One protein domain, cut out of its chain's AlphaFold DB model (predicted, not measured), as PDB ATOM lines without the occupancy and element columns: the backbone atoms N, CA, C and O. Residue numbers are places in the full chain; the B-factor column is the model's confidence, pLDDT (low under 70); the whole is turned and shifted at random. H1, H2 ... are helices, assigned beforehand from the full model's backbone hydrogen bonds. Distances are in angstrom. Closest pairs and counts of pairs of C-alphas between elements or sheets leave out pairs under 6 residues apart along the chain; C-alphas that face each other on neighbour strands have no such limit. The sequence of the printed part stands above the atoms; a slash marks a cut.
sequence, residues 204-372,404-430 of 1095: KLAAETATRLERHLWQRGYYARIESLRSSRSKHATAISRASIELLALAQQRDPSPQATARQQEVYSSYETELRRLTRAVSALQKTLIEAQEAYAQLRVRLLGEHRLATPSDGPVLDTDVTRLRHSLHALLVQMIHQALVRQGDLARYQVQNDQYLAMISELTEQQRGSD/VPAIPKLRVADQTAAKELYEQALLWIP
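What this domain is: This is residues 204 to 372 and 404 to 430 of the 1095 residues of an uncharacterized protein of Capsaspora owczarzaki (strain ATCC 30864) (UniProt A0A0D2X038). What shape do these atoms make? They make a long rod whose core is two very long helices, H3 and H4, running side by side in opposite ways, with H2 folded back along H3 towards one end of the rod and the short H5 packed on part of H4. H1, towards the other end, meets H4 with a few residues alone, and a loop that stands free, residues 314 to 327, of which 325 to 327 belong to H4, sticks out at that end. What is it built of, and how large is it? The printed part has 196 residues, with five named helices in the order H1 H2 H3 H4 H5 and no named strand, and its class is all helix. It is only just loose, close to extended, with a radius of gyration of the C-alphas of 24.1 A and spans of 88 by 30 by 22 A.

Where its parts are: Where is the longest helix? H3 is residues 258 to 307, 73.0 A from first to last C-alpha, beginning at C-alpha 258 at (207.432, 231.703, 95.566). Where are the others? H4 is residues 325 to 372, 71.2 A, and H2 is residues 222 to 253, 46.5 A. H1 is residues 204 to 219, 21.7 A, beginning at C-alpha 204 at (262.528, 192.070, 128.780). H5 is residues 416 to 428, 18.5 A, ending at C-alpha 428 at (248.179, 204.654, 140.670).

How they stand to each other: What touches H3? H2 and H3 form a helical hairpin at a shallow tilt of 22 degrees, closest at the C-alphas of His 236 and Leu 278, 5.4 A apart. H3 and H4 form another at 26 degrees, closest at the C-alphas of Gln 293 and Gln 344, 5.8 A apart. What else does H4, the hub, touch? Its residues 334 to 349 touch H5, opposite ways at a shallow tilt of 9 degrees, with the C-alphas of Gly 345 and Ala 418 closest at 4.3 A. Its residues 329 to 333 touch H1, the same way at a shallow tilt of 18 degrees, with the C-alphas of Ala 207 and Leu 329 closest at 6.5 A. Is there a bundle? H1, H2, H3 and H4 form one, a group of helices side by side, while H5 is apart from H1, H2 and H3. Are the helix backbones complete? In H1, H2 and H5 every O i to N i+4 pair is within hydrogen-bond range, against 45 of 46 in H3 and 42 of 44 in H4.

The domain as a whole: Which C-alphas are farthest apart? Those of Ser 257 and Asp 321, at 87.7 A. Where is the printed part cut, and which link is long? Residues 373 to 403 are not printed, and C-alphas 372 and 404 are 15.0 A apart across the cut. The link from H3 to H4, 17 residues, is long. Where is confidence low? The model's pLDDT is under 70 at residues 206, 210, 316 to 326 and 404 to 410, with a mean of 85.1 over the printed part.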
ATOM      1  N   LYS A 204     262.474 191.545 130.155       74.81
ATOM      2  CA  LYS A 204     262.528 192.070 128.780       74.81
ATOM      3  C   LYS A 204     261.283 191.687 127.984       74.81
ATOM      4  O   LYS A 204     260.718 192.543 127.321       74.81
ATOM      5  N   LEU A 205     260.834 190.434 128.101       76.31
ATOM      6  CA  LEU A 205     259.640 189.949 127.405       76.31
ATOM      7  C   LEU A 205     258.380 190.666 127.913       76.31
ATOM      8  O   LEU A 205     257.531 191.038 127.118       76.31
ATOM      9  N   ALA A 206     258.291 190.929 129.221       67.19
ATOM     10  CA  ALA A 206     257.202 191.723 129.792       67.19
ATOM     11  C   ALA A 206     257.188 193.169 129.257       67.19
ATOM     12  O   ALA A 206     256.145 193.641 128.812       67.19
ATOM     13  N   ALA A 207     258.341 193.850 129.230       71.31
ATOM     14  CA  ALA A 207     258.455 195.198 128.666       71.31
ATOM     15  C   ALA A 207     258.171 195.238 127.147       71.31
ATOM     16  O   ALA A 207     257.578 196.194 126.642       71.31
ATOM     17  N   GLU A 208     258.558 194.193 126.411       81.69
ATOM     18  CA  GLU A 208     258.292 194.059 124.978       81.69
ATOM     19  C   GLU A 208     256.806 193.803 124.694       81.69
ATOM     20  O   GLU A 208     256.236 194.479 123.840       81.69
ATOM     21  N   THR A 209     256.148 192.912 125.445       76.19
ATOM     22  CA  THR A 209     254.691 192.696 125.379       76.19
ATOM     23  C   THR A 209     253.930 193.980 125.704       76.19
ATOM     24  O   THR A 209     253.048 194.361 124.938       76.19
ATOM     25  N   ALA A 210     254.316 194.688 126.769       67.94
ATOM     26  CA  ALA A 210     253.791 196.002 127.135       67.94
ATOM     27  C   ALA A 210     253.867 197.004 125.965       67.94
ATOM     28  O   ALA A 210     252.838 197.468 125.470       67.94
ATOM     29  N   THR A 211     255.076 197.251 125.448       77.69
ATOM     30  CA  THR A 211     255.318 198.173 124.321       77.69
ATOM     31  C   THR A 211     254.585 197.732 123.045       77.69
ATOM     32  O   THR A 211     254.072 198.560 122.293       77.69
ATOM     33  N   ARG A 212     254.511 196.422 122.771       81.88
ATOM     34  CA  ARG A 212     253.818 195.861 121.601       81.88
ATOM     35  C   ARG A 212     252.301 196.008 121.713       81.88
ATOM     36  O   ARG A 212     251.647 196.229 120.697       81.88
ATOM     37  N   LEU A 213     251.748 195.915 122.921       72.50
ATOM     38  CA  LEU A 213     250.318 196.044 123.187       72.50
ATOM     39  C   LEU A 213     249.865 197.513 123.177       72.50
ATOM     40  O   LEU A 213     248.844 197.818 122.563       72.50
ATOM     41  N   GLU A 214     250.662 198.430 123.737       73.62
ATOM     42  CA  GLU A 214     250.481 199.878 123.545       73.62
ATOM     43  C   GLU A 214     250.514 200.231 122.052       73.62
ATOM     44  O   GLU A 214     249.574 200.834 121.527       73.62
ATOM     45  N   ARG A 215     251.548 199.763 121.336       80.62
ATOM     46  CA  ARG A 215     251.673 199.949 119.887       80.62
ATOM     47  C   ARG A 215     250.484 199.363 119.129       80.62
ATOM     48  O   ARG A 215     250.056 199.987 118.170       80.62
ATOM     49  N   HIS A 216     249.911 198.233 119.549       78.19
ATOM     50  CA  HIS A 216     248.727 197.666 118.898       78.19
ATOM     51  C   HIS A 216     247.471 198.530 119.097       78.19
ATOM     52  O   HIS A 216     246.733 198.760 118.141       78.19
ATOM     53  N   LEU A 217     247.240 199.064 120.302       75.25
ATOM     54  CA  LEU A 217     246.125 199.990 120.557       75.25
ATOM     55  C   LEU A 217     246.296 201.319 119.805       75.25
ATOM     56  O   LEU A 217     245.315 201.880 119.317       75.25
ATOM     57  N   TRP A 218     247.539 201.785 119.653       76.00
ATOM     58  CA  TRP A 218     247.876 202.951 118.835       76.00
ATOM     59  C   TRP A 218     247.711 202.672 117.329       76.00
ATOM     60  O   TRP A 218     247.116 203.480 116.623       76.00
ATOM     61  N   GLN A 219     248.142 201.500 116.844       73.12
ATOM     62  CA  GLN A 219     247.984 201.037 115.454       73.12
ATOM     63  C   GLN A 219     246.520 200.818 115.056       73.12
ATOM     64  O   GLN A 219     246.155 201.119 113.925       73.12
ATOM     65  N   ARG A 220     245.658 200.368 115.982       80.12
ATOM     66  CA  ARG A 220     244.195 200.365 115.789       80.12
ATOM     67  C   ARG A 220     243.609 201.774 115.627       80.12
ATOM     68  O   ARG A 220     242.435 201.917 115.301       80.12
ATOM     69  N   GLY A 221     244.405 202.819 115.860       85.44
ATOM     70  CA  GLY A 221     244.079 204.189 115.493       85.44
ATOM     71  C   GLY A 221     242.918 204.793 116.276       85.44
ATOM     72  O   GLY A 221     242.411 205.825 115.848       85.44
ATOM     73  N   TYR A 222     242.491 204.198 117.401       85.00
ATOM     74  CA  TYR A 222     241.282 204.613 118.124       85.00
ATOM     75  C   TYR A 222     241.248 206.122 118.389       85.00
ATOM     76  O   TYR A 222     240.247 206.759 118.080       85.00
ATOM     77  N   TYR A 223     242.350 206.728 118.845       79.06
ATOM     78  CA  TYR A 223     242.419 208.182 119.043       79.06
ATOM     79  C   TYR A 223     242.315 208.997 117.747       79.06
ATOM     80  O   TYR A 223     241.615 210.005 117.732       79.06
ATOM     81  N   ALA A 224     242.945 208.565 116.652       85.56
ATOM     82  CA  ALA A 224     242.835 209.245 115.361       85.56
ATOM     83  C   ALA A 224     241.418 209.118 114.769       85.56
ATOM     84  O   ALA A 224     240.873 210.092 114.248       85.56
ATOM     85  N   ARG A 225     240.786 207.945 114.909       89.69
ATOM     86  CA  ARG A 225     239.402 207.673 114.490       89.69
ATOM     87  C   ARG A 225     238.405 208.479 115.323       89.69
ATOM     88  O   ARG A 225     237.550 209.146 114.750       89.69
ATOM     89  N   ILE A 226     238.560 208.498 116.650       85.25
ATOM     90  CA  ILE A 226     237.760 209.317 117.573       85.25
ATOM     91  C   ILE A 226     237.916 210.802 117.247       85.25
ATOM     92  O   ILE A 226     236.907 211.488 117.129       85.25
ATOM     93  N   GLU A 227     239.133 211.314 117.045       86.62
ATOM     94  CA  GLU A 227     239.326 212.745 116.776       86.62
ATOM     95  C   GLU A 227     238.829 213.154 115.382       86.62
ATOM     96  O   GLU A 227     238.212 214.209 115.231       86.62
ATOM     97  N   SER A 228     238.984 212.285 114.378       90.94
ATOM     98  CA  SER A 228     238.370 212.460 113.056       90.94
ATOM     99  C   SER A 228     236.838 212.514 113.151       90.94
ATOM    100  O   SER A 228     236.209 213.431 112.614       90.94
ATOM    101  N   LEU A 229     236.224 211.608 113.919       86.81
ATOM    102  CA  LEU A 229     234.778 211.582 114.156       86.81
ATOM    103  C   LEU A 229     234.293 212.776 114.999       86.81
ATOM    104  O   LEU A 229     233.251 213.348 114.684       86.81
ATOM    105  N   ARG A 230     235.057 213.236 116.001       87.88
ATOM    106  CA  ARG A 230     234.778 214.476 116.759       87.88
ATOM    107  C   ARG A 230     234.878 215.715 115.860       87.88
ATOM    108  O   ARG A 230     234.018 216.592 115.943       87.88
ATOM    109  N   SER A 231     235.864 215.764 114.962       90.56
ATOM    110  CA  SER A 231     236.002 216.811 113.938       90.56
ATOM    111  C   SER A 231     234.817 216.805 112.966       90.56
ATOM    112  O   SER A 231     234.249 217.859 112.690       90.56
ATOM    113  N   SER A 232     234.398 215.625 112.498       88.94
ATOM    114  CA  SER A 232     233.212 215.438 111.651       88.94
ATOM    115  C   SER A 232     231.928 215.904 112.353       88.94
ATOM    116  O   SER A 232     231.227 216.781 111.847       88.94
ATOM    117  N   ARG A 233     231.684 215.435 113.586       90.00
ATOM    118  CA  ARG A 233     230.569 215.863 114.450       90.00
ATOM    119  C   ARG A 233     230.526 217.387 114.611       90.00
ATOM    120  O   ARG A 233     229.468 217.990 114.462       90.00
ATOM    121  N   SER A 234     231.676 218.017 114.862       88.00
ATOM    122  CA  SER A 234     231.803 219.477 114.996       88.00
ATOM    123  C   SER A 234     231.480 220.226 113.693       88.00
ATOM    124  O   SER A 234     230.743 221.216 113.713       88.00
ATOM    125  N   LYS A 235     231.959 219.730 112.543       91.69
ATOM    126  CA  LYS A 235     231.658 220.297 111.214       91.69
ATOM    127  C   LYS A 235     230.156 220.256 110.918       91.69
ATOM    128  O   LYS A 235     229.584 221.305 110.627       91.69
ATOM    129  N   HIS A 236     229.514 219.097 111.072       88.12
ATOM    130  CA  HIS A 236     228.080 218.943 110.802       88.12
ATOM    131  C   HIS A 236     227.212 219.741 111.790       88.12
ATOM    132  O   HIS A 236     226.310 220.458 111.366       88.12
ATOM    133  N   ALA A 237     227.535 219.750 113.090       82.12
ATOM    134  CA  ALA A 237     226.841 220.599 114.067       82.12
ATOM    135  C   ALA A 237     226.963 222.105 113.744       82.12
ATOM    136  O   ALA A 237     226.011 222.868 113.927       82.12
ATOM    137  N   THR A 238     228.108 222.538 113.202       90.06
ATOM    138  CA  THR A 238     228.309 223.917 112.727       90.06
ATOM    139  C   THR A 238     227.492 224.213 111.464       90.06
ATOM    140  O   THR A 238     226.937 225.306 111.343       90.06
ATOM    141  N   ALA A 239     227.386 223.264 110.531       87.75
ATOM    142  CA  ALA A 239     226.583 223.409 109.315       87.75
ATOM    143  C   ALA A 239     225.079 223.507 109.627       87.75
ATOM    144  O   ALA A 239     224.430 224.456 109.189       87.75
ATOM    145  N   ILE A 240     224.567 222.612 110.481       84.50
ATOM    146  CA  ILE A 240     223.197 222.645 111.023       84.50
ATOM    147  C   ILE A 240     222.913 224.008 111.664       84.50
ATOM    148  O   ILE A 240     221.940 224.665 111.305       84.50
ATOM    149  N   SER A 241     223.810 224.486 112.536       86.94
ATOM    150  CA  SER A 241     223.657 225.783 113.212       86.94
ATOM    151  C   SER A 241     223.547 226.960 112.231       86.94
ATOM    152  O   SER A 241     222.772 227.885 112.466       86.94
ATOM    153  N   ARG A 242     224.288 226.935 111.111       90.94
ATOM    154  CA  ARG A 242     224.178 227.955 110.050       90.94
ATOM    155  C   ARG A 242     222.841 227.864 109.316       90.94
ATOM    156  O   ARG A 242     222.198 228.894 109.137       90.94
ATOM    157  N   ALA A 243     222.404 226.659 108.952       86.06
ATOM    158  CA  ALA A 243     221.120 226.453 108.285       86.06
ATOM    159  C   ALA A 243     219.939 226.891 109.176       86.06
ATOM    160  O   ALA A 243     219.040 227.577 108.699       86.06
ATOM    161  N   SER A 244     219.976 226.622 110.488       83.81
ATOM    162  CA  SER A 244     218.977 227.134 111.442       83.81
ATOM    163  C   SER A 244     218.937 228.667 111.513       83.81
ATOM    164  O   SER A 244     217.857 229.247 111.638       83.81
ATOM    165  N   ILE A 245     220.090 229.340 111.415       89.50
ATOM    166  CA  ILE A 245     220.174 230.811 111.377       89.50
ATOM    167  C   ILE A 245     219.616 231.362 110.055       89.50
ATOM    168  O   ILE A 245     218.927 232.383 110.066       89.50
ATOM    169  N   GLU A 246     219.858 230.693 108.925       91.75
ATOM    170  CA  GLU A 246     219.290 231.104 107.638       91.75
ATOM    171  C   GLU A 246     217.770 230.870 107.574       91.75
ATOM    172  O   GLU A 246     217.043 231.773 107.160       91.75
ATOM    173  N   LEU A 247     217.261 229.744 108.088       87.81
ATOM    174  CA  LEU A 247     215.817 229.514 108.249       87.81
ATOM    175  C   LEU A 247     215.168 230.580 109.149       87.81
ATOM    176  O   LEU A 247     214.109 231.106 108.804       87.81
ATOM    177  N   LEU A 248     215.821 230.972 110.251       88.62
ATOM    178  CA  LEU A 248     215.388 232.101 111.088       88.62
ATOM    179  C   LEU A 248     215.317 233.417 110.301       88.62
ATOM    180  O   LEU A 248     214.334 234.149 110.423       88.62
ATOM    181  N   ALA A 249     216.337 233.727 109.500       91.50
ATOM    182  CA  ALA A 249     216.380 234.952 108.704       91.50
ATOM    183  C   ALA A 249     215.282 234.971 107.624       91.50
ATOM    184  O   ALA A 249     214.575 235.971 107.484       91.50
ATOM    185  N   LEU A 250     215.082 233.857 106.914       89.19
ATOM    186  CA  LEU A 250     214.035 233.710 105.900       89.19
ATOM    187  C   LEU A 250     212.625 233.776 106.515       89.19
ATOM    188  O   LEU A 250     211.740 234.401 105.936       89.19
ATOM    189  N   ALA A 251     212.415 233.208 107.708       86.38
ATOM    190  CA  ALA A 251     211.150 233.327 108.437       86.38
ATOM    191  C   ALA A 251     210.871 234.766 108.922       86.38
ATOM    192  O   ALA A 251     209.716 235.195 108.979       86.38
ATOM    193  N   GLN A 252     211.914 235.539 109.248       91.94
ATOM    194  CA  GLN A 252     211.786 236.944 109.655       91.94
ATOM    195  C   GLN A 252     211.498 237.899 108.488       91.94
ATOM    196  O   GLN A 252     210.839 238.917 108.700       91.94
ATOM    197  N   GLN A 253     211.948 237.586 107.266       90.62
ATOM    198  CA  GLN A 253     211.784 238.467 106.100       90.62
ATOM    199  C   GLN A 253     210.321 238.679 105.675       90.62
ATOM    200  O   GLN A 253     210.022 239.704 105.066       90.62
ATOM    201  N   ARG A 254     209.401 237.766 106.038       88.06
ATOM    202  CA  ARG A 254     207.947 237.856 105.770       88.06
ATOM    203  C   ARG A 254     207.555 238.057 104.295       88.06
ATOM    204  O   ARG A 254     206.421 238.448 104.026       88.06
ATOM    205  N   ASP A 255     208.447 237.768 103.353       91.50
ATOM    206  CA  ASP A 255     208.127 237.758 101.927       91.50
ATOM    207  C   ASP A 255     207.357 236.470 101.569       91.50
ATOM    208  O   ASP A 255     207.898 235.380 101.759       91.50
ATOM    209  N   PRO A 256     206.107 236.551 101.071       90.69
ATOM    210  CA  PRO A 256     205.346 235.393 100.611       90.69
ATOM    211  C   PRO A 256     205.663 235.012  99.151       90.69
ATOM    212  O   PRO A 256     204.880 234.287  98.534       90.69
ATOM    213  N   SER A 257     206.737 235.537  98.546       95.12
ATOM    214  CA  SER A 257     207.090 235.203  97.165       95.12
ATOM    215  C   SER A 257     207.408 233.706  96.998       95.12
ATOM    216  O   SER A 257     208.043 233.101  97.866       95.12
ATOM    217  N   PRO A 258     207.064 233.092  95.847       92.56
ATOM    218  CA  PRO A 258     207.432 231.703  95.566       92.56
ATOM    219  C   PRO A 258     208.947 231.446  95.610       92.56
ATOM    220  O   PRO A 258     209.368 230.326  95.882       92.56
ATOM    221  N   GLN A 259     209.770 232.475  95.374       92.56
ATOM    222  CA  GLN A 259     211.229 232.393  95.493       92.56
ATOM    223  C   GLN A 259     211.683 232.304  96.956       92.56
ATOM    224  O   GLN A 259     212.573 231.511  97.262       92.56
ATOM    225  N   ALA A 260     211.050 233.049  97.870       89.56
ATOM    226  CA  ALA A 260     211.299 232.914  99.304       89.56
ATOM    227  C   ALA A 260     210.903 231.516  99.811       89.56
ATOM    228  O   ALA A 260     211.677 230.895 100.537       89.56
ATOM    229  N   THR A 261     209.759 230.978  99.369       90.88
ATOM    230  CA  THR A 261     209.330 229.606  99.707       90.88
ATOM    231  C   THR A 261     210.275 228.543  99.137       90.88
ATOM    232  O   THR A 261     210.673 227.635  99.862       90.88
ATOM    233  N   ALA A 262     210.697 228.666  97.874       93.31
ATOM    234  CA  ALA A 262     211.650 227.735  97.263       93.31
ATOM    235  C   ALA A 262     212.998 227.721  98.006       93.31
ATOM    236  O   ALA A 262     213.512 226.650  98.326       93.31
ATOM    237  N   ARG A 263     213.528 228.897  98.372       94.50
ATOM    238  CA  ARG A 263     214.763 229.000  99.165       94.50
ATOM    239  C   ARG A 263     214.595 228.463 100.589       94.50
ATOM    240  O   ARG A 263     215.514 227.840 101.109       94.50
ATOM    241  N   GLN A 264     213.439 228.661 101.229       90.31
ATOM    242  CA  GLN A 264     213.151 228.029 102.524       90.31
ATOM    243  C   GLN A 264     213.209 226.498 102.413       90.31
ATOM    244  O   GLN A 264     213.834 225.864 103.261       90.31
ATOM    245  N   GLN A 265     212.651 225.914 101.346       92.56
ATOM    246  CA  GLN A 265     212.700 224.471 101.097       92.56
ATOM    247  C   GLN A 265     214.129 223.958 100.826       92.56
ATOM    248  O   GLN A 265     214.499 222.896 101.320       92.56
ATOM    249  N   GLU A 266     214.945 224.717 100.088       95.38
ATOM    250  CA  GLU A 266     216.359 224.410  99.808       95.38
ATOM    251  C   GLU A 266     217.221 224.417 101.085       95.38
ATOM    252  O   GLU A 266     217.972 223.477 101.357       95.38
ATOM    253  N   VAL A 267     217.083 225.447 101.925       93.00
ATOM    254  CA  VAL A 267     217.812 225.529 103.201       93.00
ATOM    255  C   VAL A 267     217.320 224.451 104.179       93.00
ATOM    256  O   VAL A 267     218.114 223.908 104.949       93.00
ATOM    257  N   TYR A 268     216.037 224.081 104.120       89.06
ATOM    258  CA  TYR A 268     215.463 223.007 104.930       89.06
ATOM    259  C   TYR A 268     215.966 221.608 104.513       89.06
ATOM    260  O   TYR A 268     216.394 220.837 105.372       89.06
ATOM    261  N   SER A 269     216.023 221.286 103.216       91.00
ATOM    262  CA  SER A 269     216.573 219.999 102.749       91.00
ATOM    263  C   SER A 269     218.088 219.887 102.991       91.00
ATOM    264  O   SER A 269     218.598 218.804 103.302       91.00
ATOM    265  N   SER A 270     218.806 221.015 102.945       92.69
ATOM    266  CA  SER A 270     220.199 221.129 103.389       92.69
ATOM    267  C   SER A 270     220.343 220.835 104.893       92.69
ATOM    268  O   SER A 270     221.154 219.988 105.280       92.69
ATOM    269  N   TYR A 271     219.492 221.435 105.736       89.69
ATOM    270  CA  TYR A 271     219.429 221.168 107.180       89.69
ATOM    271  C   TYR A 271     219.176 219.680 107.488       89.69
ATOM    272  O   TYR A 271     219.929 219.088 108.259       89.69
ATOM    273  N   GLU A 272     218.191 219.036 106.851       87.69
ATOM    274  CA  GLU A 272     217.908 217.602 107.053       87.69
ATOM    275  C   GLU A 272     219.036 216.682 106.560       87.69
ATOM    276  O   GLU A 272     219.252 215.589 107.093       87.69
ATOM    277  N   THR A 273     219.775 217.099 105.534       92.44
ATOM    278  CA  THR A 273     220.919 216.341 105.011       92.44
ATOM    279  C   THR A 273     222.113 216.421 105.960       92.44
ATOM    280  O   THR A 273     222.723 215.394 106.268       92.44
ATOM    281  N   GLU A 274     222.404 217.601 106.508       91.44
ATOM    282  CA  GLU A 274     223.432 217.765 107.539       91.44
ATOM    283  C   GLU A 274     223.027 217.128 108.878       91.44
ATOM    284  O   GLU A 274     223.882 216.542 109.541       91.44
ATOM    285  N   LEU A 275     221.737 217.125 109.242       83.69
ATOM    286  CA  LEU A 275     221.222 216.401 110.411       83.69
ATOM    287  C   LEU A 275     221.442 214.887 110.268       83.69
ATOM    288  O   LEU A 275     222.007 214.262 111.164       83.69
ATOM    289  N   ARG A 276     221.107 214.298 109.109       89.00
ATOM    290  CA  ARG A 276     221.389 212.878 108.814       89.00
ATOM    291  C   ARG A 276     222.891 212.559 108.844       89.00
ATOM    292  O   ARG A 276     223.277 211.505 109.357       89.00
ATOM    293  N   ARG A 277     223.748 213.461 108.349       90.88
ATOM    294  CA  ARG A 277     225.218 213.331 108.427       90.88
ATOM    295  C   ARG A 277     225.730 213.402 109.868       90.88
ATOM    296  O   ARG A 277     226.540 212.557 110.254       90.88
ATOM    297  N   LEU A 278     225.215 214.329 110.683       86.12
ATOM    298  CA  LEU A 278     225.533 214.416 112.108       86.12
ATOM    299  C   LEU A 278     225.157 213.118 112.833       86.12
ATOM    300  O   LEU A 278     226.009 212.557 113.515       86.12
ATOM    301  N   THR A 279     223.941 212.599 112.641       87.19
ATOM    302  CA  THR A 279     223.493 211.338 113.260       87.19
ATOM    303  C   THR A 279     224.417 210.172 112.905       87.19
ATOM    304  O   THR A 279     224.866 209.460 113.801       87.19
ATOM    305  N   ARG A 280     224.789 210.007 111.624       90.69
ATOM    306  CA  ARG A 280     225.754 208.973 111.198       90.69
ATOM    307  C   ARG A 280     227.114 209.130 111.899       90.69
ATOM    308  O   ARG A 280     227.646 208.150 112.416       90.69
ATOM    309  N   ALA A 281     227.655 210.350 111.966       84.50
ATOM    310  CA  ALA A 281     228.934 210.628 112.628       84.50
ATOM    311  C   ALA A 281     228.888 210.383 114.150       84.50
ATOM    312  O   ALA A 281     229.842 209.855 114.722       84.50
ATOM    313  N   VAL A 282     227.773 210.727 114.800       82.00
ATOM    314  CA  VAL A 282     227.526 210.530 116.237       82.00
ATOM    315  C   VAL A 282     227.395 209.041 116.580       82.00
ATOM    316  O   VAL A 282     228.036 208.589 117.529       82.00
ATOM    317  N   SER A 283     226.662 208.252 115.789       86.69
ATOM    318  CA  SER A 283     226.551 206.797 115.986       86.69
ATOM    319  C   SER A 283     227.875 206.066 115.724       86.69
ATOM    320  O   SER A 283     228.262 205.188 116.498       86.69
ATOM    321  N   ALA A 284     228.620 206.459 114.684       89.25
ATOM    322  CA  ALA A 284     229.956 205.921 114.415       89.25
ATOM    323  C   ALA A 284     230.952 206.250 115.544       89.25
ATOM    324  O   ALA A 284     231.783 205.410 115.905       89.25
ATOM    325  N   LEU A 285     230.844 207.444 116.139       84.12
ATOM    326  CA  LEU A 285     231.607 207.819 117.328       84.12
ATOM    327  C   LEU A 285     231.216 206.950 118.529       84.12
ATOM    328  O   LEU A 285     232.111 206.407 119.164       84.12
ATOM    329  N   GLN A 286     229.922 206.729 118.788       91.06
ATOM    330  CA  GLN A 286     229.460 205.879 119.896       91.06
ATOM    331  C   GLN A 286     230.035 204.458 119.806       91.06
ATOM    332  O   GLN A 286     230.640 203.981 120.766       91.06
ATOM    333  N   LYS A 287     229.931 203.815 118.632       92.62
ATOM    334  CA  LYS A 287     230.513 202.485 118.389       92.62
ATOM    335  C   LYS A 287     232.028 202.479 118.635       92.62
ATOM    336  O   LYS A 287     232.527 201.626 119.360       92.62
ATOM    337  N   THR A 288     232.749 203.473 118.109       88.25
ATOM    338  CA  THR A 288     234.210 203.582 118.287       88.25
ATOM    339  C   THR A 288     234.613 203.822 119.752       88.25
ATOM    340  O   THR A 288     235.649 203.326 120.189       88.25
ATOM    341  N   LEU A 289     233.813 204.569 120.526       83.31
ATOM    342  CA  LEU A 289     234.060 204.812 121.951       83.31
ATOM    343  C   LEU A 289     233.896 203.529 122.781       83.31
ATOM    344  O   LEU A 289     234.730 203.273 123.645       83.31
ATOM    345  N   ILE A 290     232.874 202.714 122.489       89.88
ATOM    346  CA  ILE A 290     232.643 201.413 123.143       89.88
ATOM    347  C   ILE A 290     233.787 200.439 122.814       89.88
ATOM    348  O   ILE A 290     234.444 199.947 123.732       89.88
ATOM    349  N   GLU A 291     234.112 200.258 121.525       90.69
ATOM    350  CA  GLU A 291     235.240 199.421 121.066       90.69
ATOM    351  C   GLU A 291     236.561 199.791 121.773       90.69
ATOM    352  O   GLU A 291     237.338 198.919 122.167       90.69
ATOM    353  N   ALA A 292     236.827 201.092 121.950       83.81
ATOM    354  CA  ALA A 292     238.018 201.575 122.641       83.81
ATOM    355  C   ALA A 292     237.960 201.339 124.163       83.81
ATOM    356  O   ALA A 292     238.964 200.947 124.762       83.81
ATOM    357  N   GLN A 293     236.807 201.558 124.802       89.44
ATOM    358  CA  GLN A 293     236.634 201.399 126.251       89.44
ATOM    359  C   GLN A 293     236.833 199.941 126.680       89.44
ATOM    360  O   GLN A 293     237.532 199.683 127.666       89.44
ATOM    361  N   GLU A 294     236.288 199.001 125.905       92.31
ATOM    362  CA  GLU A 294     236.511 197.563 126.067       92.31
ATOM    363  C   GLU A 294     237.983 197.194 125.860       92.31
ATOM    364  O   GLU A 294     238.556 196.481 126.685       92.31
ATOM    365  N   ALA A 295     238.637 197.720 124.818       87.56
ATOM    366  CA  ALA A 295     240.049 197.444 124.556       87.56
ATOM    367  C   ALA A 295     240.965 197.914 125.706       87.56
ATOM    368  O   ALA A 295     241.859 197.174 126.126       87.56
ATOM    369  N   TYR A 296     240.714 199.099 126.281       87.19
ATOM    370  CA  TYR A 296     241.439 199.568 127.470       87.19
ATOM    371  C   TYR A 296     241.061 198.800 128.749       87.19
ATOM    372  O   TYR A 296     241.921 198.606 129.610       87.19
ATOM    373  N   ALA A 297     239.828 198.299 128.876       89.06
ATOM    374  CA  ALA A 297     239.438 197.439 129.996       89.06
ATOM    375  C   ALA A 297     240.161 196.084 129.941       89.06
ATOM    376  O   ALA A 297     240.733 195.646 130.941       89.06
ATOM    377  N   GLN A 298     240.209 195.458 128.762       90.81
ATOM    378  CA  GLN A 298     240.939 194.211 128.527       90.81
ATOM    379  C   GLN A 298     242.449 194.389 128.742       90.81
ATOM    380  O   GLN A 298     243.066 193.532 129.377       90.81
ATOM    381  N   LEU A 299     243.037 195.509 128.295       86.88
ATOM    382  CA  LEU A 299     244.419 195.879 128.631       86.88
ATOM    383  C   LEU A 299     244.625 195.895 130.151       86.88
ATOM    384  O   LEU A 299     245.518 195.219 130.654       86.88
ATOM    385  N   ARG A 300     243.790 196.644 130.881       90.38
ATOM    386  CA  ARG A 300     243.906 196.809 132.336       90.38
ATOM    387  C   ARG A 300     243.822 195.466 133.064       90.38
ATOM    388  O   ARG A 300     244.653 195.191 133.923       90.38
ATOM    389  N   VAL A 301     242.870 194.609 132.688       91.31
ATOM    390  CA  VAL A 301     242.708 193.262 133.265       91.31
ATOM    391  C   VAL A 301     243.922 192.371 132.976       91.31
ATOM    392  O   VAL A 301     244.392 191.694 133.890       91.31
ATOM    393  N   ARG A 302     244.478 192.402 131.756       90.00
ATOM    394  CA  ARG A 302     245.699 191.648 131.412       90.00
ATOM    395  C   ARG A 302     246.917 192.128 132.197       90.00
ATOM    396  O   ARG A 302     247.568 191.311 132.834       90.00
ATOM    397  N   LEU A 303     247.181 193.439 132.233       86.75
ATOM    398  CA  LEU A 303     248.320 194.005 132.973       86.75
ATOM    399  C   LEU A 303     248.271 193.650 134.469       86.75
ATOM    400  O   LEU A 303     249.295 193.284 135.044       86.75
ATOM    401  N   LEU A 304     247.087 193.708 135.090       88.88
ATOM    402  CA  LEU A 304     246.895 193.309 136.488       88.88
ATOM    403  C   LEU A 304     247.086 191.795 136.688       88.88
ATOM    404  O   LEU A 304     247.825 191.382 137.582       88.88
ATOM    405  N   GLY A 305     246.451 190.967 135.852       90.69
ATOM    406  CA  GLY A 305     246.445 189.508 135.994       90.69
ATOM    407  C   GLY A 305     247.778 188.832 135.658       90.69
ATOM    408  O   GLY A 305     248.258 187.999 136.429       90.69
ATOM    409  N   GLU A 306     248.406 189.204 134.539       90.81
ATOM    410  CA  GLU A 306     249.660 188.604 134.056       90.81
ATOM    411  C   GLU A 306     250.853 188.954 134.960       90.81
ATOM    412  O   GLU A 306     251.744 188.127 135.171       90.81
ATOM    413  N   HIS A 307     250.860 190.159 135.541       87.56
ATOM    414  CA  HIS A 307     251.948 190.634 136.400       87.56
ATOM    415  C   HIS A 307     251.648 190.561 137.903       87.56
ATOM    416  O   HIS A 307     252.552 190.806 138.703       87.56
ATOM    417  N   ARG A 308     250.424 190.171 138.291       88.81
ATOM    418  CA  ARG A 308     249.950 190.082 139.688       88.81
ATOM    419  C   ARG A 308     250.176 191.375 140.475       88.81
ATOM    420  O   ARG A 308     250.626 191.347 141.620       88.81
ATOM    421  N   LEU A 309     249.901 192.503 139.831       86.50
ATOM    422  CA  LEU A 309     250.026 193.815 140.452       86.50
ATOM    423  C   LEU A 309     248.899 193.979 141.472       86.50
ATOM    424  O   LEU A 309     247.724 193.883 141.113       86.50
ATOM    425  N   ALA A 310     249.267 194.220 142.730       86.44
ATOM    426  CA  ALA A 310     248.318 194.651 143.746       86.44
ATOM    427  C   ALA A 310     247.675 195.976 143.310       86.44
ATOM    428  O   ALA A 310     248.320 196.820 142.682       86.44
ATOM    429  N   THR A 311     246.400 196.154 143.629       87.50
ATOM    430  CA  THR A 311     245.719 197.431 143.432       87.50
ATOM    431  C   THR A 311     246.156 198.419 144.522       87.50
ATOM    432  O   THR A 311     246.456 197.993 145.635       87.50
ATOM    433  N   PRO A 312     246.158 199.744 144.277       84.31
ATOM    434  CA  PRO A 312     246.476 200.733 145.312       84.31
ATOM    435  C   PRO A 312     245.610 200.615 146.581       84.31
ATOM    436  O   PRO A 312     246.056 200.955 147.675       84.31
ATOM    437  N   SER A 313     244.389 200.088 146.444       83.44
ATOM    438  CA  SER A 313     243.466 199.757 147.538       83.44
ATOM    439  C   SER A 313     243.939 198.627 148.464       83.44
ATOM    440  O   SER A 313     243.464 198.556 149.594       83.44
ATOM    441  N   ASP A 314     244.876 197.778 148.032       81.38
ATOM    442  CA  ASP A 314     245.430 196.679 148.842       81.38
ATOM    443  C   ASP A 314     246.511 197.158 149.840       81.38
ATOM    444  O   ASP A 314     246.991 196.383 150.669       81.38
ATOM    445  N   GLY A 315     246.873 198.447 149.792       77.25
ATOM    446  CA  GLY A 315     247.811 199.099 150.709       77.25
ATOM    447  C   GLY A 315     249.277 199.104 150.242       77.25
ATOM    448  O   GLY A 315     249.640 198.468 149.250       77.25
ATOM    449  N   PRO A 316     250.158 199.852 150.937       62.81
ATOM    450  CA  PRO A 316     251.558 200.008 150.545       62.81
ATOM    451  C   PRO A 316     252.377 198.737 150.826       62.81
ATOM    452  O   PRO A 316     252.829 198.497 151.947       62.81
ATOM    453  N   VAL A 317     252.607 197.929 149.787       57.22
ATOM    454  CA  VAL A 317     253.438 196.715 149.863       57.22
ATOM    455  C   VAL A 317     254.926 197.080 149.957       57.22
ATOM    456  O   VAL A 317     255.600 197.310 148.953       57.22
ATOM    457  N   LEU A 318     255.446 197.109 151.184       51.41
ATOM    458  CA  LEU A 318     256.870 197.264 151.494       51.41
ATOM    459  C   LEU A 318     257.616 195.919 151.351       51.41
ATOM    460  O   LEU A 318     257.634 195.114 152.278       51.41
ATOM    461  N   ASP A 319     258.260 195.698 150.201       52.44
ATOM    462  CA  ASP A 319     259.227 194.610 149.942       52.44
ATOM    463  C   ASP A 319     260.515 195.226 149.363       52.44
ATOM    464  O   ASP A 319     260.451 195.962 148.376       52.44
ATOM    465  N   THR A 320     261.669 195.015 150.008       53.62
ATOM    466  CA  THR A 320     262.777 195.994 149.982       53.62
ATOM    467  C   THR A 320     263.949 195.701 149.049       53.62
ATOM    468  O   THR A 320     264.609 196.661 148.649       53.62
ATOM    469  N   ASP A 321     264.214 194.450 148.644       45.84
ATOM    470  CA  ASP A 321     265.540 194.090 148.083       45.84
ATOM    471  C   ASP A 321     265.565 193.441 146.682       45.84
ATOM    472  O   ASP A 321     266.617 193.386 146.042       45.84
ATOM    473  N   VAL A 322     264.424 193.044 146.102       48.59
ATOM    474  CA  VAL A 322     264.341 192.626 144.674       48.59
ATOM    475  C   VAL A 322     264.096 193.845 143.748       48.59
ATOM    476  O   VAL A 322     263.444 193.767 142.706       48.59
ATOM    477  N   THR A 323     264.597 195.018 144.138       53.72
ATOM    478  CA  THR A 323     263.927 196.332 144.000       53.72
ATOM    479  C   THR A 323     264.603 197.332 143.059       53.72
ATOM    480  O   THR A 323     264.471 198.542 143.204       53.72
ATOM    481  N   ARG A 324     265.327 196.869 142.034       56.06
ATOM    482  CA  ARG A 324     265.821 197.771 140.966       56.06
ATOM    483  C   ARG A 324     265.346 197.353 139.581       56.06
ATOM    484  O   ARG A 324     264.620 198.102 138.938       56.06
ATOM    485  N   LEU A 325     265.628 196.116 139.172       55.53
ATOM    486  CA  LEU A 325     265.114 195.570 137.905       55.53
ATOM    487  C   LEU A 325     263.604 195.273 137.928       55.53
ATOM    488  O   LEU A 325     262.958 195.392 136.890       55.53
ATOM    489  N   ARG A 326     263.011 194.960 139.095       64.19
ATOM    490  CA  ARG A 326     261.544 194.980 139.225       64.19
ATOM    491  C   ARG A 326     260.996 196.397 139.135       64.19
ATOM    492  O   ARG A 326     259.971 196.576 138.500       64.19
ATOM    493  N   HIS A 327     261.647 197.390 139.742       76.38
ATOM    494  CA  HIS A 327     261.103 198.749 139.813       76.38
ATOM    495  C   HIS A 327     260.998 199.431 138.445       76.38
ATOM    496  O   HIS A 327     259.990 200.082 138.204       76.38
ATOM    497  N   SER A 328     261.936 199.226 137.512       84.81
ATOM    498  CA  SER A 328     261.796 199.787 136.156       84.81
ATOM    499  C   SER A 328     260.620 199.183 135.375       84.81
ATOM    500  O   SER A 328     259.876 199.913 134.728       84.81
ATOM    501  N   LEU A 329     260.414 197.861 135.458       85.19
ATOM    502  CA  LEU A 329     259.268 197.201 134.818       85.19
ATOM    503  C   LEU A 329     257.950 197.541 135.534       85.19
ATOM    504  O   LEU A 329     256.960 197.840 134.881       85.19
ATOM    505  N   HIS A 330     257.937 197.530 136.866       86.94
ATOM    506  CA  HIS A 330     256.765 197.861 137.674       86.94
ATOM    507  C   HIS A 330     256.323 199.310 137.448       86.94
ATOM    508  O   HIS A 330     255.139 199.546 137.246       86.94
ATOM    509  N   ALA A 331     257.255 200.268 137.402       88.50
ATOM    510  CA  ALA A 331     256.951 201.660 137.077       88.50
ATOM    511  C   ALA A 331     256.342 201.800 135.672       88.50
ATOM    512  O   ALA A 331     255.332 202.479 135.527       88.50
ATOM    513  N   LEU A 332     256.883 201.101 134.663       90.00
ATOM    514  CA  LEU A 332     256.311 201.081 133.312       90.00
ATOM    515  C   LEU A 332     254.884 200.502 133.300       90.00
ATOM    516  O   LEU A 332     253.989 201.078 132.688       90.00
ATOM    517  N   LEU A 333     254.642 199.395 134.006       89.06
ATOM    518  CA  LEU A 333     253.317 198.772 134.087       89.06
ATOM    519  C   LEU A 333     252.301 199.654 134.836       89.06
ATOM    520  O   LEU A 333     251.167 199.799 134.384       89.06
ATOM    521  N   VAL A 334     252.714 200.293 135.935       90.81
ATOM    522  CA  VAL A 334     251.915 201.290 136.666       90.81
ATOM    523  C   VAL A 334     251.606 202.498 135.776       90.81
ATOM    524  O   VAL A 334     250.461 202.945 135.734       90.81
ATOM    525  N   GLN A 335     252.578 202.977 134.994       92.69
ATOM    526  CA  GLN A 335     252.393 204.056 134.020       92.69
ATOM    527  C   GLN A 335     251.391 203.676 132.923       92.69
ATOM    528  O   GLN A 335     250.514 204.479 132.610       92.69
ATOM    529  N   MET A 336     251.446 202.448 132.396       90.00
ATOM    530  CA  MET A 336     250.457 201.950 131.434       90.00
ATOM    531  C   MET A 336     249.054 201.825 132.035       90.00
ATOM    532  O   MET A 336     248.084 202.201 131.381       90.00
ATOM    533  N   ILE A 337     248.918 201.323 133.269       91.38
ATOM    534  CA  ILE A 337     247.616 201.216 133.951       91.38
ATOM    535  C   ILE A 337     247.038 202.611 134.219       91.38
ATOM    536  O   ILE A 337     245.869 202.852 133.923       91.38
ATOM    537  N   HIS A 338     247.861 203.547 134.697       94.50
ATOM    538  CA  HIS A 338     247.488 204.948 134.868       94.50
ATOM    539  C   HIS A 338     247.023 205.577 133.543       94.50
ATOM    540  O   HIS A 338     245.934 206.147 133.474       94.50
ATOM    541  N   GLN A 339     247.806 205.438 132.467       93.50
ATOM    542  CA  GLN A 339     247.441 205.945 131.142       93.50
ATOM    543  C   GLN A 339     246.142 205.314 130.628       93.50
ATOM    544  O   GLN A 339     245.293 206.034 130.108       93.50
ATOM    545  N   ALA A 340     245.958 204.001 130.800       90.00
ATOM    546  CA  ALA A 340     244.735 203.299 130.423       90.00
ATOM    547  C   ALA A 340     243.517 203.823 131.198       90.00
ATOM    548  O   ALA A 340     242.482 204.063 130.587       90.00
ATOM    549  N   LEU A 341     243.642 204.077 132.505       94.62
ATOM    550  CA  LEU A 341     242.574 204.665 133.322       94.62
ATOM    551  C   LEU A 341     242.224 206.093 132.879       94.62
ATOM    552  O   LEU A 341     241.048 206.387 132.669       94.62
ATOM    553  N   VAL A 342     243.220 206.952 132.627       96.12
ATOM    554  CA  VAL A 342     242.980 208.292 132.053       96.12
ATOM    555  C   VAL A 342     242.310 208.189 130.679       96.12
ATOM    556  O   VAL A 342     241.394 208.954 130.386       96.12
ATOM    557  N   ARG A 343     242.693 207.213 129.845       92.50
ATOM    558  CA  ARG A 343     242.055 206.975 128.541       92.50
ATOM    559  C   ARG A 343     240.623 206.465 128.670       92.50
ATOM    560  O   ARG A 343     239.762 206.911 127.921       92.50
ATOM    561  N   GLN A 344     240.322 205.608 129.642       93.12
ATOM    562  CA  GLN A 344     238.945 205.207 129.936       93.12
ATOM    563  C   GLN A 344     238.106 206.393 130.441       93.12
ATOM    564  O   GLN A 344     236.961 206.532 130.022       93.12
ATOM    565  N   GLY A 345     238.673 207.282 131.266       96.00
ATOM    566  CA  GLY A 345     238.017 208.523 131.688       96.00
ATOM    567  C   GLY A 345     237.760 209.493 130.524       96.00
ATOM    568  O   GLY A 345     236.665 210.051 130.426       96.00
ATOM    569  N   ASP A 346     238.725 209.645 129.601       95.00
ATOM    570  CA  ASP A 346     238.560 210.429 128.365       95.00
ATOM    571  C   ASP A 346     237.346 209.915 127.571       95.00
ATOM    572  O   ASP A 346     236.490 210.702 127.162       95.00
ATOM    573  N   LEU A 347     237.277 208.591 127.378       91.00
ATOM    574  CA  LEU A 347     236.221 207.900 126.636       91.00
ATOM    575  C   LEU A 347     234.855 208.036 127.318       91.00
ATOM    576  O   LEU A 347     233.899 208.420 126.648       91.00
ATOM    577  N   ALA A 348     234.771 207.815 128.633       92.94
ATOM    578  CA  ALA A 348     233.538 207.967 129.407       92.94
ATOM    579  C   ALA A 348     232.990 209.404 129.335       92.94
ATOM    580  O   ALA A 348     231.810 209.615 129.055       92.94
ATOM    581  N   ARG A 349     233.857 210.419 129.472       95.12
ATOM    582  CA  ARG A 349     233.472 211.828 129.265       95.12
ATOM    583  C   ARG A 349     232.971 212.069 127.836       95.12
ATOM    584  O   ARG A 349     232.020 212.825 127.643       95.12
ATOM    585  N   TYR A 350     233.596 211.461 126.825       91.88
ATOM    586  CA  TYR A 350     233.156 211.610 125.436       91.88
ATOM    587  C   TYR A 350     231.847 210.876 125.124       91.88
ATOM    588  O   TYR A 350     231.091 211.404 124.312       91.88
ATOM    589  N   GLN A 351     231.550 209.745 125.775       90.31
ATOM    590  CA  GLN A 351     230.253 209.057 125.700       90.31
ATOM    591  C   GLN A 351     229.147 209.959 126.251       90.31
ATOM    592  O   GLN A 351     228.254 210.331 125.500       90.31
ATOM    593  N   VAL A 352     229.298 210.460 127.484       92.50
ATOM    594  CA  VAL A 352     228.345 211.400 128.107       92.50
ATOM    595  C   VAL A 352     228.104 212.635 127.225       92.50
ATOM    596  O   VAL A 352     226.963 213.045 127.021       92.50
ATOM    597  N   GLN A 353     229.161 213.196 126.619       89.31
ATOM    598  CA  GLN A 353     229.021 214.277 125.634       89.31
ATOM    599  C   GLN A 353     228.269 213.852 124.364       89.31
ATOM    600  O   GLN A 353     227.547 214.655 123.782       89.31
ATOM    601  N   ASN A 354     228.463 212.625 123.880       88.06
ATOM    602  CA  ASN A 354     227.826 212.118 122.666       88.06
ATOM    603  C   ASN A 354     226.339 211.794 122.885       88.06
ATOM    604  O   ASN A 354     225.520 212.115 122.029       88.06
ATOM    605  N   ASP A 355     225.985 211.272 124.059       88.69
ATOM    606  CA  ASP A 355     224.605 210.996 124.472       88.69
ATOM    607  C   ASP A 355     223.795 212.295 124.617       88.69
ATOM    608  O   ASP A 355     222.644 212.371 124.185       88.69
ATOM    609  N   GLN A 356     224.421 213.367 125.121       89.19
ATOM    610  CA  GLN A 356     223.847 214.719 125.102       89.19
ATOM    611  C   GLN A 356     223.562 215.212 123.666       89.19
ATOM    612  O   GLN A 356     222.512 215.811 123.427       89.19
ATOM    613  N   TYR A 357     224.453 214.946 122.698       84.19
ATOM    614  CA  TYR A 357     224.196 215.263 121.284       84.19
ATOM    615  C   TYR A 357     223.083 214.392 120.681       84.19
ATOM    616  O   TYR A 357     222.272 214.918 119.924       84.19
ATOM    617  N   LEU A 358     222.993 213.102 121.030       87.19
ATOM    618  CA  LEU A 358     221.891 212.229 120.604       87.19
ATOM    619  C   LEU A 358     220.542 212.731 121.129       87.19
ATOM    620  O   LEU A 358     219.600 212.852 120.352       87.19
ATOM    621  N   ALA A 359     220.456 213.097 122.412       88.94
ATOM    622  CA  ALA A 359     219.243 213.673 122.992       88.94
ATOM    623  C   ALA A 359     218.816 214.969 122.276       88.94
ATOM    624  O   ALA A 359     217.642 215.135 121.952       88.94
ATOM    625  N   MET A 360     219.773 215.851 121.958       87.88
ATOM    626  CA  MET A 360     219.528 217.078 121.192       87.88
ATOM    627  C   MET A 360     219.028 216.793 119.762       87.88
ATOM    628  O   MET A 360     218.106 217.453 119.293       87.88
ATOM    629  N   ILE A 361     219.606 215.805 119.068       84.81
ATOM    630  CA  ILE A 361     219.171 215.385 117.724       84.81
ATOM    631  C   ILE A 361     217.748 214.813 117.768       84.81
ATOM    632  O   ILE A 361     216.927 215.153 116.914       84.81
ATOM    633  N   SER A 362     217.437 213.984 118.768       89.38
ATOM    634  CA  SER A 362     216.094 213.438 118.978       89.38
ATOM    635  C   SER A 362     215.067 214.538 119.251       89.38
ATOM    636  O   SER A 362     214.025 214.544 118.604       89.38
ATOM    637  N   GLU A 363     215.377 215.507 120.121       89.88
ATOM    638  CA  GLU A 363     214.491 216.644 120.411       89.88
ATOM    639  C   GLU A 363     214.215 217.486 119.150       89.88
ATOM    640  O   GLU A 363     213.062 217.807 118.863       89.88
ATOM    641  N   LEU A 364     215.241 217.779 118.340       83.62
ATOM    642  CA  LEU A 364     215.077 218.482 117.059       83.62
ATOM    643  C   LEU A 364     214.209 217.686 116.064       83.62
ATOM    644  O   LEU A 364     213.342 218.260 115.406       83.62
ATOM    645  N   THR A 365     214.401 216.365 115.990       86.94
ATOM    646  CA  THR A 365     213.644 215.469 115.096       86.94
ATOM    647  C   THR A 365     212.179 215.319 115.534       86.94
ATOM    648  O   THR A 365     211.271 215.247 114.705       86.94
ATOM    649  N   GLU A 366     211.920 215.283 116.843       89.12
ATOM    650  CA  GLU A 366     210.571 215.213 117.406       89.12
ATOM    651  C   GLU A 366     209.812 216.534 117.213       89.12
ATOM    652  O   GLU A 366     208.641 216.519 116.829       89.12
ATOM    653  N   GLN A 367     210.488 217.679 117.359       85.31
ATOM    654  CA  GLN A 367     209.911 218.994 117.060       85.31
ATOM    655  C   GLN A 367     209.530 219.155 115.578       85.31
ATOM    656  O   GLN A 367     208.499 219.763 115.293       85.31
ATOM    657  N   GLN A 368     210.287 218.563 114.642       82.31
ATOM    658  CA  GLN A 368     209.879 218.479 113.230       82.31
ATOM    659  C   GLN A 368     208.584 217.657 113.079       82.31
ATOM    660  O   GLN A 368     207.587 218.166 112.571       82.31
ATOM    661  N   ARG A 369     208.535 216.426 113.612       86.06
ATOM    662  CA  ARG A 369     207.340 215.553 113.530       86.06
ATOM    663  C   ARG A 369     206.088 216.155 114.182       86.06
ATOM    664  O   ARG A 369     204.974 215.911 113.715       86.06
ATOM    665  N   GLY A 370     206.257 216.940 115.247       84.75
ATOM    666  CA  GLY A 370     205.170 217.656 115.920       84.75
ATOM    667  C   GLY A 370     204.543 218.779 115.082       84.75
ATOM    668  O   GLY A 370     203.392 219.136 115.327       84.75
ATOM    669  N   SER A 371     205.258 219.308 114.081       76.44
ATOM    670  CA  SER A 371     204.716 220.280 113.122       76.44
ATOM    671  C   SER A 371     203.701 219.619 112.184       76.44
ATOM    672  O   SER A 371     202.558 220.066 112.087       76.44
ATOM    673  N   ASP A 372     204.089 218.515 111.544       71.06
ATOM    674  CA  ASP A 372     203.306 217.911 110.455       71.06
ATOM    675  C   ASP A 372     202.100 217.106 110.960       71.06
ATOM    676  O   ASP A 372     201.061 217.032 110.303       71.06
ATOM    677  N   VAL A 404     211.987 228.647 115.995       56.47
ATOM    678  CA  VAL A 404     213.200 227.849 115.810       56.47
ATOM    679  C   VAL A 404     213.817 227.654 117.197       56.47
ATOM    680  O   VAL A 404     214.044 228.651 117.896       56.47
ATOM    681  N   PRO A 405     214.029 226.403 117.638       60.34
ATOM    682  CA  PRO A 405     214.477 226.125 118.990       60.34
ATOM    683  C   PRO A 405     215.831 226.779 119.237       60.34
ATOM    684  O   PRO A 405     216.780 226.615 118.466       60.34
ATOM    685  N   ALA A 406     215.942 227.501 120.351       60.38
ATOM    686  CA  ALA A 406     217.252 227.823 120.888       60.38
ATOM    687  C   ALA A 406     217.924 226.493 121.246       60.38
ATOM    688  O   ALA A 406     217.378 225.757 122.068       60.38
ATOM    689  N   ILE A 407     219.067 226.194 120.613       58.44
ATOM    690  CA  ILE A 407     219.813 224.942 120.812       58.44
ATOM    691  C   ILE A 407     219.905 224.668 122.320       58.44
ATOM    692  O   ILE A 407     220.461 225.513 123.037       58.44
ATOM    693  N   PRO A 408     219.344 223.548 122.821       63.66
ATOM    694  CA  PRO A 408     219.332 223.263 124.245       63.66
ATOM    695  C   PRO A 408     220.745 223.353 124.812       63.66
ATOM    696  O   PRO A 408     221.669 222.705 124.315       63.66
ATOM    697  N   LYS A 409     220.930 224.147 125.876       69.00
ATOM    698  CA  LYS A 409     222.159 224.055 126.669       69.00
ATOM    699  C   LYS A 409     222.285 222.602 127.115       69.00
ATOM    700  O   LYS A 409     221.380 222.111 127.791       69.00
ATOM    701  N   LEU A 410     223.383 221.945 126.737       67.12
ATOM    702  CA  LEU A 410     223.685 220.579 127.155       67.12
ATOM    703  C   LEU A 410     223.556 220.527 128.682       67.12
ATOM    704  O   LEU A 410     224.333 221.163 129.395       67.12
ATOM    705  N   ARG A 411     222.522 219.835 129.175       74.00
ATOM    706  CA  ARG A 411     222.293 219.668 130.615       74.00
ATOM    707  C   ARG A 411     223.522 218.990 131.195       74.00
ATOM    708  O   ARG A 411     224.000 218.044 130.572       74.00
ATOM    709  N   VAL A 412     223.995 219.425 132.362       74.69
ATOM    710  CA  VAL A 412     225.061 218.724 133.091       74.69
ATOM    711  C   VAL A 412     224.595 217.282 133.303       74.69
ATOM    712  O   VAL A 412     223.676 217.025 134.076       74.69
ATOM    713  N   ALA A 413     225.151 216.374 132.507       82.38
ATOM    714  CA  ALA A 413     224.876 214.950 132.567       82.38
ATOM    715  C   ALA A 413     225.922 214.304 133.472       82.38
ATOM    716  O   ALA A 413     227.001 214.866 133.668       82.38
ATOM    717  N   ASP A 414     225.593 213.147 134.034       91.62
ATOM    718  CA  ASP A 414     226.418 212.521 135.058       91.62
ATOM    719  C   ASP A 414     227.803 212.134 134.507       91.62
ATOM    720  O   ASP A 414     227.930 211.276 133.635       91.62
ATOM    721  N   GLN A 415     228.847 212.798 135.010       95.31
ATOM    722  CA  GLN A 415     230.247 212.541 134.663       95.31
ATOM    723  C   GLN A 415     230.976 211.727 135.750       95.31
ATOM    724  O   GLN A 415     232.192 211.554 135.662       95.31
ATOM    725  N   THR A 416     230.254 211.178 136.739       95.75
ATOM    726  CA  THR A 416     230.822 210.415 137.865       95.75
ATOM    727  C   THR A 416     231.689 209.252 137.389       95.75
ATOM    728  O   THR A 416     232.835 209.153 137.808       95.75
ATOM    729  N   ALA A 417     231.235 208.452 136.417       95.94
ATOM    730  CA  ALA A 417     232.032 207.346 135.874       95.94
ATOM    731  C   ALA A 417     233.370 207.801 135.247       95.94
ATOM    732  O   ALA A 417     234.376 207.102 135.351       95.94
ATOM    733  N   ALA A 418     233.417 208.985 134.623       96.88
ATOM    734  CA  ALA A 418     234.668 209.551 134.111       96.88
ATOM    735  C   ALA A 418     235.568 210.044 135.256       96.88
ATOM    736  O   ALA A 418     236.777 209.815 135.233       96.88
ATOM    737  N   LYS A 419     234.971 210.685 136.268       97.31
ATOM    738  CA  LYS A 419     235.652 211.179 137.470       97.31
ATOM    739  C   LYS A 419     236.301 210.042 138.260       97.31
ATOM    740  O   LYS A 419     237.501 210.108 138.510       97.31
ATOM    741  N   GLU A 420     235.555 208.978 138.550       96.94
ATOM    742  CA  GLU A 420     236.036 207.778 139.245       96.94
ATOM    743  C   GLU A 420     237.250 207.149 138.547       96.94
ATOM    744  O   GLU A 420     238.169 206.678 139.213       96.94
ATOM    745  N   LEU A 421     237.289 207.155 137.209       97.12
ATOM    746  CA  LEU A 421     238.416 206.625 136.436       97.12
ATOM    747  C   LEU A 421     239.666 207.516 136.532       97.12
ATOM    748  O   LEU A 421     240.778 206.989 136.595       97.12
ATOM    749  N   TYR A 422     239.516 208.843 136.599       98.31
ATOM    750  CA  TYR A 422     240.643 209.749 136.859       98.31
ATOM    751  C   TYR A 422     241.109 209.704 138.322       98.31
ATOM    752  O   TYR A 422     242.310 209.751 138.577       98.31
ATOM    753  N   GLU A 423     240.191 209.566 139.279       97.12
ATOM    754  CA  GLU A 423     240.516 209.393 140.699       97.12
ATOM    755  C   GLU A 423     241.234 208.053 140.928       97.12
ATOM    756  O   GLU A 423     242.288 208.024 141.560       97.12
ATOM    757  N   GLN A 424     240.781 206.964 140.291       96.31
ATOM    758  CA  GLN A 424     241.537 205.708 140.213       96.31
ATOM    759  C   GLN A 424     242.920 205.916 139.582       96.31
ATOM    760  O   GLN A 424     243.900 205.398 140.105       96.31
ATOM    761  N   ALA A 425     243.042 206.684 138.492       96.94
ATOM    762  CA  ALA A 425     244.344 206.963 137.885       96.94
ATOM    763  C   ALA A 425     245.302 207.687 138.854       96.94
ATOM    764  O   ALA A 425     246.491 207.362 138.882       96.94
ATOM    765  N   LEU A 426     244.796 208.612 139.677       97.19
ATOM    766  CA  LEU A 426     245.568 209.282 140.729       97.19
ATOM    767  C   LEU A 426     245.981 208.335 141.865       97.19
ATOM    768  O   LEU A 426     247.063 208.512 142.412       97.19
ATOM    769  N   LEU A 427     245.201 207.294 142.178       96.06
ATOM    770  CA  LEU A 427     245.636 206.251 143.120       96.06
ATOM    771  C   LEU A 427     246.837 205.438 142.597       96.06
ATOM    772  O   LEU A 427     247.617 204.930 143.399       96.06
ATOM    773  N   TRP A 428     247.009 205.314 141.274       94.25
ATOM    774  CA  TRP A 428     248.179 204.654 140.670       94.25
ATOM    775  C   TRP A 428     249.392 205.583 140.532       94.25
ATOM    776  O   TRP A 428     250.514 205.141 140.765       94.25
ATOM    777  N   ILE A 429     249.186 206.847 140.141       96.62
ATOM    778  CA  ILE A 429     250.241 207.875 140.067       96.62
ATOM    779  C   ILE A 429     249.671 209.220 140.558       96.62
ATOM    780  O   ILE A 429     249.104 209.967 139.751       96.62
ATOM    781  N   PRO A 430     249.851 209.563 141.851       96.38
ATOM    782  CA  PRO A 430     249.417 210.849 142.409       96.38
ATOM    783  C   PRO A 430     250.127 212.049 141.769       96.38
ATOM    784  O   PRO A 430     249.555 213.127 141.651       96.38
TER     785      PRO A 430